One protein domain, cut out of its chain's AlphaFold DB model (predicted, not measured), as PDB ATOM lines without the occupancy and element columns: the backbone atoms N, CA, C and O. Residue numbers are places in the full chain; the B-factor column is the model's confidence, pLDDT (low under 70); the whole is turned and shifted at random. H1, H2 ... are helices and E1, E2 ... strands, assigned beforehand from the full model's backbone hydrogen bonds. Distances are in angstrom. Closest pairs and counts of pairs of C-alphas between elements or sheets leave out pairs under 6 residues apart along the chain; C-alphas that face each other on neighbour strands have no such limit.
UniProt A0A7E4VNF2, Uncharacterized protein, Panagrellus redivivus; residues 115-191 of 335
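AT A GLANCE: This is residues 115 to 191 of the 335 residues of an uncharacterized protein of Panagrellus redivivus (UniProt A0A7E4VNF2). Look for two small lobes joined end to end: at one end a strand hairpin, E2 and E3, with E1 and the looped first residues beside it, and at the other a helical hairpin, H2 and H3. Short H1 follows the strands, and a long stretch with no named element, residues 148 to 162, leads from it to H2. The printed part has 77 residues, with three named strands and then three named helices, in the order E1 E2 E3 H1 H2 H3; the sheet, E2 - E3, is antiparallel, and the class is mixed, helices and strands. The whole is compact, with a radius of gyration of the C-alphas of 12.4 A and spans of 39 by 27 by 17 A.

HOW THE PARTS SIT: Start at the hairpin of E2, residues 130 to 133, and E3, residues 138 to 141, antiparallel at 138 degrees; N 131 and O 140 are 2.8 A apart and N 133 and O 138 2.9 A, both within hydrogen-bond range. E1, residues 124 to 126, pairs with no named strand, but its residues 124 to 125 pair antiparallel with residues 115 to 116. Next come H1, residues 142 to 147, and H2, residues 163 to 173, which are apart. H2 and H3, residues 177 to 189, form a helical hairpin: they touch, opposite ways at a shallow tilt of 17 degrees, and their closest C-alphas, of Val 170 and Arg 180, are 6.0 A apart. Every O i to N i+4 pair is within hydrogen-bond range in H1 and H2; in H3, 8 of 9 are.

IN THESE COORDINATES: Find C-alpha 130 at (141.334, 132.494, 180.042), where E2 begins its 9.3 A; E3 spans 9.9 A, E1 7.1 A and H1 8.6 A. H2 spans 15.1 A, and H3 spans 18.5 A to C-alpha 189 at (158.665, 148.264, 176.753).

THE WHOLE: The C-alphas farthest apart, of Pro 126 and Asp 176, are 39.1 A apart. The printed part has no cut, and its one long link is H1 to H2. Residues 190 to 191 have pLDDT under 70.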
ATOM      1  N   ARG A 115     145.643 127.719 185.180       96.12
ATOM      2  CA  ARG A 115     146.572 127.716 184.046       96.12
ATOM      3  C   ARG A 115     147.285 129.059 183.955       96.12
ATOM      4  O   ARG A 115     146.721 130.115 184.239       96.12
ATOM      5  N   THR A 116     148.549 129.021 183.557       97.38
ATOM      6  CA  THR A 116     149.343 130.225 183.309       97.38
ATOM      7  C   THR A 116     148.859 130.922 182.040       97.38
ATOM      8  O   THR A 116     148.719 130.287 180.997       97.38
ATOM      9  N   CYS A 117     148.631 132.233 182.115       97.56
ATOM     10  CA  CYS A 117     148.347 133.055 180.945       97.56
ATOM     11  C   CYS A 117     149.526 133.003 179.961       97.56
ATOM     12  O   CYS A 117     150.665 133.329 180.305       97.56
ATOM     13  N   ASP A 118     149.237 132.656 178.709       96.56
ATOM     14  CA  ASP A 118     150.207 132.626 177.614       96.56
ATOM     15  C   ASP A 118     150.558 134.032 177.094       96.56
ATOM     16  O   ASP A 118     151.468 134.197 176.275       96.56
ATOM     17  N   GLY A 119     149.839 135.051 177.569       94.88
ATOM     18  CA  GLY A 119     150.092 136.455 177.286       94.88
ATOM     19  C   GLY A 119     151.255 137.019 178.108       94.88
ATOM     20  O   GLY A 119     151.879 136.315 178.906       94.88
ATOM     21  N   PRO A 120     151.560 138.314 177.950       91.56
ATOM     22  CA  PRO A 120     152.760 138.884 178.555       91.56
ATOM     23  C   PRO A 120     152.743 138.954 180.091       91.56
ATOM     24  O   PRO A 120     153.811 139.015 180.689       91.56
ATOM     25  N   CYS A 121     151.573 138.897 180.750       94.06
ATOM     26  CA  CYS A 121     151.508 138.957 182.217       94.06
ATOM     27  C   CYS A 121     152.000 137.687 182.927       94.06
ATOM     28  O   CYS A 121     152.392 137.770 184.087       94.06
ATOM     29  N   ARG A 122     151.943 136.519 182.265       94.31
ATOM     30  CA  ARG A 122     152.351 135.206 182.811       94.31
ATOM     31  C   ARG A 122     151.742 134.834 184.175       94.31
ATOM     32  O   ARG A 122     152.268 133.973 184.870       94.31
ATOM     33  N   THR A 123     150.634 135.456 184.569       96.38
ATOM     34  CA  THR A 123     149.937 135.163 185.831       96.38
ATOM     35  C   THR A 123     149.072 133.907 185.689       96.38
ATOM     36  O   THR A 123     148.550 133.638 184.605       96.38
ATOM     37  N   ASN A 124     148.918 133.135 186.766       96.38
ATOM     38  CA  ASN A 124     147.996 131.998 186.812       96.38
ATOM     39  C   ASN A 124     146.559 132.487 187.012       96.38
ATOM     40  O   ASN A 124     146.312 133.312 187.888       96.38
ATOM     41  N   TYR A 125     145.630 131.954 186.226       96.56
ATOM     42  CA  TYR A 125     144.199 132.233 186.329       96.56
ATOM     43  C   TYR A 125     143.407 130.923 186.332       96.56
ATOM     44  O   TYR A 125     143.904 129.923 185.798       96.56
ATOM     45  N   PRO A 126     142.184 130.916 186.885       96.75
ATOM     46  CA  PRO A 126     141.212 129.870 186.596       96.75
ATOM     47  C   PRO A 126     141.069 129.679 185.084       96.75
ATOM     48  O   PRO A 126     141.088 130.653 184.328       96.75
ATOM     49  N   VAL A 127     140.940 128.433 184.627       95.69
ATOM     50  CA  VAL A 127     140.804 128.134 183.188       95.69
ATOM     51  C   VAL A 127     139.625 128.892 182.553       95.69
ATOM     52  O   VAL A 127     139.738 129.332 181.414       95.69
ATOM     53  N   GLU A 128     138.546 129.126 183.302       95.56
ATOM     54  CA  GLU A 128     137.367 129.906 182.888       95.56
ATOM     55  C   GLU A 128     137.628 131.408 182.650       95.56
ATOM     56  O   GLU A 128     136.906 132.054 181.889       95.56
ATOM     57  N   ASP A 129     138.698 131.960 183.228       96.25
ATOM     58  CA  ASP A 129     139.108 133.360 183.048       96.25
ATOM     59  C   ASP A 129     140.070 133.567 181.868       96.25
ATOM     60  O   ASP A 129     140.467 134.700 181.547       96.25
ATOM     61  N   LEU A 130     140.457 132.479 181.202       96.88
ATOM     62  CA  LEU A 130     141.334 132.494 180.042       96.88
ATOM     63  C   LEU A 130     140.527 132.296 178.761       96.88
ATOM     64  O   LEU A 130     139.666 131.433 178.647       96.88
ATOM     65  N   THR A 131     140.845 133.090 177.746       97.00
ATOM     66  CA  THR A 131     140.320 132.924 176.391       97.00
ATOM     67  C   THR A 131     141.374 132.240 175.537       97.00
ATOM     68  O   THR A 131     142.489 132.748 175.403       97.00
ATOM     69  N   VAL A 132     141.033 131.098 174.945       95.81
ATOM     70  CA  VAL A 132     141.905 130.423 173.978       95.81
ATOM     71  C   VAL A 132     141.793 131.135 172.631       95.81
ATOM     72  O   VAL A 132     140.695 131.299 172.100       95.81
ATOM     73  N   ILE A 133     142.920 131.602 172.090       91.81
ATOM     74  CA  ILE A 133     142.951 132.391 170.853       91.81
ATOM     75  C   ILE A 133     143.289 131.521 169.641       91.81
ATOM     76  O   ILE A 133     144.436 131.108 169.459       91.81
ATOM     77  N   GLY A 134     142.299 131.359 168.758       74.81
ATOM     78  CA  GLY A 134     142.458 130.874 167.383       74.81
ATOM     79  C   GLY A 134     143.230 129.556 167.247       74.81
ATOM     80  O   GLY A 134     143.163 128.688 168.110       74.81
ATOM     81  N   LEU A 135     143.986 129.437 166.150       81.06
ATOM     82  CA  LEU A 135     144.774 128.246 165.788       81.06
ATOM     83  C   LEU A 135     146.044 128.047 166.630       81.06
ATOM     84  O   LEU A 135     146.676 127.003 166.540       81.06
ATOM     85  N   CYS A 136     146.462 129.056 167.402       92.88
ATOM     86  CA  CYS A 136     147.700 128.979 168.180       92.88
ATOM     87  C   CYS A 136     147.511 128.384 169.580       92.88
ATOM     88  O   CYS A 136     148.496 128.238 170.297       92.88
ATOM     89  N   GLU A 137     146.264 128.098 169.977       94.62
ATOM     90  CA  GLU A 137     145.884 127.442 171.241       94.62
ATOM     91  C   GLU A 137     146.415 128.114 172.526       94.62
ATOM     92  O   GLU A 137     146.397 127.539 173.620       94.62
ATOM     93  N   HIS A 138     146.846 129.373 172.422       96.88
ATOM     94  CA  HIS A 138     147.300 130.151 173.564       96.88
ATOM     95  C   HIS A 138     146.113 130.608 174.413       96.88
ATOM     96  O   HIS A 138     145.180 131.234 173.906       96.88
ATOM     97  N   ALA A 139     146.184 130.350 175.718       97.44
ATOM     98  CA  ALA A 139     145.185 130.744 176.703       97.44
ATOM     99  C   ALA A 139     145.554 132.108 177.309       97.44
ATOM    100  O   ALA A 139     146.529 132.240 178.049       97.44
ATOM    101  N   ILE A 140     144.787 133.144 176.980       97.44
ATOM    102  CA  ILE A 140     145.103 134.544 177.283       97.44
ATOM    103  C   ILE A 140     144.042 135.141 178.212       97.44
ATOM    104  O   ILE A 140     142.851 135.063 177.930       97.44
ATOM    105  N   CYS A 141     144.455 135.802 179.295       97.75
ATOM    106  CA  CYS A 141     143.515 136.494 180.180       97.75
ATOM    107  C   CYS A 141     142.926 137.761 179.531       97.75
ATOM    108  O   CYS A 141     143.564 138.417 178.700       97.75
ATOM    109  N   LYS A 142     141.734 138.178 179.978       96.81
ATOM    110  CA  LYS A 142     141.032 139.378 179.470       96.81
ATOM    111  C   LYS A 142     141.893 140.648 179.512       96.81
ATOM    112  O   LYS A 142     141.890 141.430 178.565       96.81
ATOM    113  N   LYS A 143     142.682 140.838 180.578       96.00
ATOM    114  CA  LYS A 143     143.605 141.982 180.701       96.00
ATOM    115  C   LYS A 143     144.637 141.985 179.571       96.00
ATOM    116  O   LYS A 143     144.860 143.024 178.958       96.00
ATOM    117  N   CYS A 144     145.217 140.822 179.261       95.69
ATOM    118  CA  CYS A 144     146.187 140.702 178.178       95.69
ATOM    119  C   CYS A 144     145.569 140.990 176.806       95.69
ATOM    120  O   CYS A 144     146.183 141.684 176.001       95.69
ATOM    121  N   LEU A 145     144.343 140.522 176.556       94.69
ATOM    122  CA  LEU A 145     143.634 140.809 175.304       94.69
ATOM    123  C   LEU A 145     143.340 142.298 175.114       94.69
ATOM    124  O   LEU A 145     143.409 142.796 173.993       94.69
ATOM    125  N   ASN A 146     143.028 143.012 176.192       93.69
ATOM    126  CA  ASN A 146     142.606 144.408 176.102       93.69
ATOM    127  C   ASN A 146     143.775 145.397 176.104       93.69
ATOM    128  O   ASN A 146     143.678 146.440 175.467       93.69
ATOM    129  N   GLN A 147     144.855 145.098 176.831       91.75
ATOM    130  CA  GLN A 147     145.916 146.074 177.101       91.75
ATOM    131  C   GLN A 147     147.165 145.892 176.240       91.75
ATOM    132  O   GLN A 147     147.885 146.863 176.024       91.75
ATOM    133  N   TYR A 148     147.440 144.681 175.748       89.06
ATOM    134  CA  TYR A 148     148.677 144.430 175.011       89.06
ATOM    135  C   TYR A 148     148.498 144.597 173.498       89.06
ATOM    136  O   TYR A 148     147.425 144.297 172.962       89.06
ATOM    137  N   PRO A 149     149.550 145.045 172.785       87.50
ATOM    138  CA  PRO A 149     149.532 145.178 171.341       87.50
ATOM    139  C   PRO A 149     149.184 143.861 170.673       87.50
ATOM    140  O   PRO A 149     149.753 142.809 170.962       87.50
ATOM    141  N   ARG A 150     148.285 143.948 169.701       91.00
ATOM    142  CA  ARG A 150     147.941 142.849 168.809       91.00
ATOM    143  C   ARG A 150     148.089 143.346 167.388       91.00
ATOM    144  O   ARG A 150     147.676 144.462 167.069       91.00
ATOM    145  N   ALA A 151     148.722 142.542 166.546       89.44
ATOM    146  CA  ALA A 151     148.775 142.850 165.131       89.44
ATOM    147  C   ALA A 151     147.359 142.735 164.557       89.44
ATOM    148  O   ALA A 151     146.614 141.819 164.904       89.44
ATOM    149  N   LYS A 152     146.968 143.690 163.714       90.44
ATOM    150  CA  LYS A 152     145.680 143.650 163.026       90.44
ATOM    151  C   LYS A 152     145.869 142.891 161.718       90.44
ATOM    152  O   LYS A 152     146.707 143.278 160.907       90.44
ATOM    153  N   THR A 153     145.127 141.807 161.555       83.62
ATOM    154  CA  THR A 153     145.088 141.000 160.334       83.62
ATOM    155  C   THR A 153     144.458 141.794 159.179       83.62
ATOM    156  O   THR A 153     143.773 142.795 159.424       83.62
ATOM    157  N   PRO A 154     144.638 141.366 157.915       81.75
ATOM    158  CA  PRO A 154     144.025 142.032 156.765       81.75
ATOM    159  C   PRO A 154     142.489 142.047 156.805       81.75
ATOM    160  O   PRO A 154     141.878 142.970 156.278       81.75
ATOM    161  N   THR A 155     141.864 141.067 157.469       85.62
ATOM    162  CA  THR A 155     140.406 141.006 157.691       85.62
ATOM    163  C   THR A 155     139.929 141.976 158.775       85.62
ATOM    164  O   THR A 155     138.732 142.173 158.957       85.62
ATOM    165  N   GLY A 156     140.858 142.619 159.485       86.31
ATOM    166  CA  GLY A 156     140.583 143.580 160.542       86.31
ATOM    167  C   GLY A 156     140.507 142.978 161.945       86.31
ATOM    168  O   GLY A 156     140.354 143.733 162.908       86.31
ATOM    169  N   GLU A 157     140.666 141.663 162.080       88.81
ATOM    170  CA  GLU A 157     140.714 140.962 163.364       88.81
ATOM    171  C   GLU A 157     142.068 141.154 164.058       88.81
ATOM    172  O   GLU A 157     143.084 141.417 163.412       88.81
ATOM    173  N   PHE A 158     142.106 141.007 165.381       91.31
ATOM    174  CA  PHE A 158     143.339 141.114 166.160       91.31
ATOM    175  C   PHE A 158     143.983 139.742 166.378       91.31
ATOM    176  O   PHE A 158     143.320 138.815 166.840       91.31
ATOM    177  N   GLY A 159     145.284 139.646 166.105       92.06
ATOM    178  CA  GLY A 159     146.104 138.463 166.360       92.06
ATOM    179  C   GLY A 159     146.331 138.179 167.849       92.06
ATOM    180  O   GLY A 159     145.833 138.877 168.739       92.06
ATOM    181  N   CYS A 160     147.111 137.140 168.137       94.75
ATOM    182  CA  CYS A 160     147.367 136.704 169.508       94.75
ATOM    183  C   CYS A 160     148.409 137.610 170.201       94.75
ATOM    184  O   CYS A 160     149.469 137.863 169.629       94.75
ATOM    185  N   PRO A 161     148.172 138.078 171.445       93.75
ATOM    186  CA  PRO A 161     149.129 138.911 172.180       93.75
ATOM    187  C   PRO A 161     150.285 138.115 172.810       93.75
ATOM    188  O   PRO A 161     151.129 138.697 173.492       93.75
ATOM    189  N   ASN A 162     150.339 136.789 172.636       94.69
ATOM    190  CA  ASN A 162     151.526 136.015 172.991       94.69
ATOM    191  C   ASN A 162     152.738 136.561 172.224       94.69
ATOM    192  O   ASN A 162     152.657 136.777 171.019       94.69
ATOM    193  N   LEU A 163     153.867 136.740 172.912       90.44
ATOM    194  CA  LEU A 163     155.061 137.365 172.339       90.44
ATOM    195  C   LEU A 163     155.508 136.711 171.022       90.44
ATOM    196  O   LEU A 163     155.773 137.416 170.055       90.44
ATOM    197  N   LYS A 164     155.556 135.373 170.958       91.31
ATOM    198  CA  LYS A 164     156.015 134.653 169.760       91.31
ATOM    199  C   LYS A 164     155.040 134.834 168.595       91.31
ATOM    200  O   LYS A 164     155.479 135.121 167.485       91.31
ATOM    201  N   CYS A 165     153.736 134.717 168.853       93.62
ATOM    202  CA  CYS A 165     152.710 134.966 167.836       93.62
ATOM    203  C   CYS A 165     152.740 136.413 167.353       93.62
ATOM    204  O   CYS A 165     152.776 136.651 166.155       93.62
ATOM    205  N   HIS A 166     152.814 137.375 168.270       91.38
ATOM    206  CA  HIS A 166     152.863 138.787 167.919       91.38
ATOM    207  C   HIS A 166     154.088 139.123 167.061       91.38
ATOM    208  O   HIS A 166     153.969 139.847 166.077       91.38
ATOM    209  N   MET A 167     155.267 138.586 167.400       90.25
ATOM    210  CA  MET A 167     156.477 138.764 166.590       90.25
ATOM    211  C   MET A 167     156.298 138.214 165.175       90.25
ATOM    212  O   MET A 167     156.693 138.873 164.211       90.25
ATOM    213  N   LEU A 168     155.687 137.033 165.050       90.94
ATOM    214  CA  LEU A 168     155.386 136.424 163.758       90.94
ATOM    215  C   LEU A 168     154.391 137.276 162.963       90.94
ATOM    216  O   LEU A 168     154.661 137.594 161.809       90.94
ATOM    217  N   ASP A 169     153.296 137.711 163.584       91.38
ATOM    218  CA  ASP A 169     152.283 138.552 162.946       91.38
ATOM    219  C   ASP A 169     152.869 139.897 162.499       91.38
ATOM    220  O   ASP A 169     152.581 140.394 161.417       91.38
ATOM    221  N   VAL A 170     153.732 140.511 163.309       90.94
ATOM    222  CA  VAL A 170     154.410 141.761 162.944       90.94
ATOM    223  C   VAL A 170     155.394 141.535 161.794       90.94
ATOM    224  O   VAL A 170     155.486 142.378 160.901       90.94
ATOM    225  N   ALA A 171     156.094 140.400 161.758       88.44
ATOM    226  CA  ALA A 171     156.984 140.055 160.653       88.44
ATOM    227  C   ALA A 171     156.232 139.813 159.334       88.44
ATOM    228  O   ALA A 171     156.727 140.220 158.282       88.44
ATOM    229  N   THR A 172     155.051 139.195 159.389       88.31
ATOM    230  CA  THR A 172     154.253 138.836 158.206       88.31
ATOM    231  C   THR A 172     153.362 139.976 157.718       88.31
ATOM    232  O   THR A 172     153.264 140.201 156.514       88.31
ATOM    233  N   LEU A 173     152.735 140.726 158.628       88.94
ATOM    234  CA  LEU A 173     151.725 141.739 158.303       88.94
ATOM    235  C   LEU A 173     152.298 143.152 158.150       88.94
ATOM    236  O   LEU A 173     151.620 144.033 157.625       88.94
ATOM    237  N   CYS A 174     153.518 143.409 158.631       88.94
ATOM    238  CA  CYS A 174     154.160 144.718 158.534       88.94
ATOM    239  C   CYS A 174     155.287 144.674 157.489       88.94
ATOM    240  O   CYS A 174     156.404 144.267 157.831       88.94
ATOM    241  N   PRO A 175     155.035 145.072 156.224       83.50
ATOM    242  CA  PRO A 175     156.058 145.049 155.177       83.50
ATOM    243  C   PRO A 175     157.165 146.074 155.444       83.50
ATOM    244  O   PRO A 175     158.336 145.796 155.188       83.50
ATOM    245  N   ASP A 176     156.811 147.223 156.024       89.94
ATOM    246  CA  ASP A 176     157.764 148.268 156.379       89.94
ATOM    247  C   ASP A 176     158.629 147.857 157.584       89.94
ATOM    248  O   ASP A 176     158.124 147.534 158.666       89.94
ATOM    249  N   LYS A 177     159.952 147.887 157.385       85.94
ATOM    250  CA  LYS A 177     160.956 147.485 158.381       85.94
ATOM    251  C   LYS A 177     160.960 148.404 159.605       85.94
ATOM    252  O   LYS A 177     161.093 147.903 160.720       85.94
ATOM    253  N   LYS A 178     160.822 149.718 159.419       88.50
ATOM    254  CA  LYS A 178     160.868 150.693 160.517       88.50
ATOM    255  C   LYS A 178     159.643 150.531 161.415       88.50
ATOM    256  O   LYS A 178     159.789 150.361 162.620       88.50
ATOM    257  N   MET A 179     158.456 150.443 160.820       86.19
ATOM    258  CA  MET A 179     157.213 150.161 161.536       86.19
ATOM    259  C   MET A 179     157.248 148.806 162.246       86.19
ATOM    260  O   MET A 179     156.692 148.666 163.335       86.19
ATOM    261  N   ARG A 180     157.893 147.792 161.650       90.50
ATOM    262  CA  ARG A 180     158.072 146.479 162.283       90.50
ATOM    263  C   ARG A 180     158.889 146.598 163.567       90.50
ATOM    264  O   ARG A 180     158.464 146.084 164.597       90.50
ATOM    265  N   LEU A 181     160.021 147.301 163.510       85.88
ATOM    266  CA  LEU A 181     160.877 147.550 164.671       85.88
ATOM    267  C   LEU A 181     160.136 148.349 165.750       85.88
ATOM    268  O   LEU A 181     160.123 147.927 166.901       85.88
ATOM    269  N   GLU A 182     159.440 149.427 165.384       87.12
ATOM    270  CA  GLU A 182     158.646 150.230 166.327       87.12
ATOM    271  C   GLU A 182     157.568 149.397 167.041       87.12
ATOM    272  O   GLU A 182     157.384 149.511 168.254       87.12
ATOM    273  N   LYS A 183     156.868 148.517 166.312       85.94
ATOM    274  CA  LYS A 183     155.863 147.615 166.896       85.94
ATOM    275  C   LYS A 183     156.485 146.596 167.846       85.94
ATOM    276  O   LYS A 183     155.918 146.353 168.907       85.94
ATOM    277  N   LEU A 184     157.637 146.031 167.490       84.62
ATOM    278  CA  LEU A 184     158.365 145.097 168.351       84.62
ATOM    279  C   LEU A 184     158.864 145.785 169.630       84.62
ATOM    280  O   LEU A 184     158.663 145.243 170.715       84.62
ATOM    281  N   HIS A 185     159.429 146.991 169.527       84.44
ATOM    282  CA  HIS A 185     159.897 147.767 170.681       84.44
ATOM    283  C   HIS A 185     158.791 148.008 171.711       84.44
ATOM    284  O   HIS A 185     158.995 147.733 172.892       84.44
ATOM    285  N   ARG A 186     157.585 148.392 171.270       82.81
ATOM    286  CA  ARG A 186     156.441 148.596 172.178       82.81
ATOM    287  C   ARG A 186     156.122 147.363 173.024       82.81
ATOM    288  O   ARG A 186     155.740 147.493 174.180       82.81
ATOM    289  N   VAL A 187     156.269 146.162 172.468       76.94
ATOM    290  CA  VAL A 187     156.005 144.914 173.203       76.94
ATOM    291  C   VAL A 187     157.050 144.686 174.292       76.94
ATOM    292  O   VAL A 187     156.709 144.215 175.378       76.94
ATOM    293  N   PHE A 188     158.309 145.035 174.024       78.25
ATOM    294  CA  PHE A 188     159.393 144.907 174.997       78.25
ATOM    295  C   PHE A 188     159.324 145.964 176.103       78.25
ATOM    296  O   PHE A 188     159.604 145.642 177.256       78.25
ATOM    297  N   GLU A 189     158.892 147.183 175.781       81.12
ATOM    298  CA  GLU A 189     158.665 148.264 176.753       81.12
ATOM    299  C   GLU A 189     157.500 147.962 177.705       81.12
ATOM    300  O   GLU A 189     157.467 148.445 178.832       81.12
ATOM    301  N   MET A 190     156.567 147.100 177.292       67.38
ATOM    302  CA  MET A 190     155.429 146.668 178.106       67.38
ATOM    303  C   MET A 190     155.734 145.498 179.047       67.38
ATOM    304  O   MET A 190     154.802 144.881 179.566       67.38
ATOM    305  N   LYS A 191     157.010 145.184 179.310       58.19
ATOM    306  CA  LYS A 191     157.392 144.254 180.384       58.19
ATOM    307  C   LYS A 191     156.926 144.795 181.750       58.19
ATOM    308  O   LYS A 191     157.628 145.534 182.419       58.19
TER     309      LYS A 191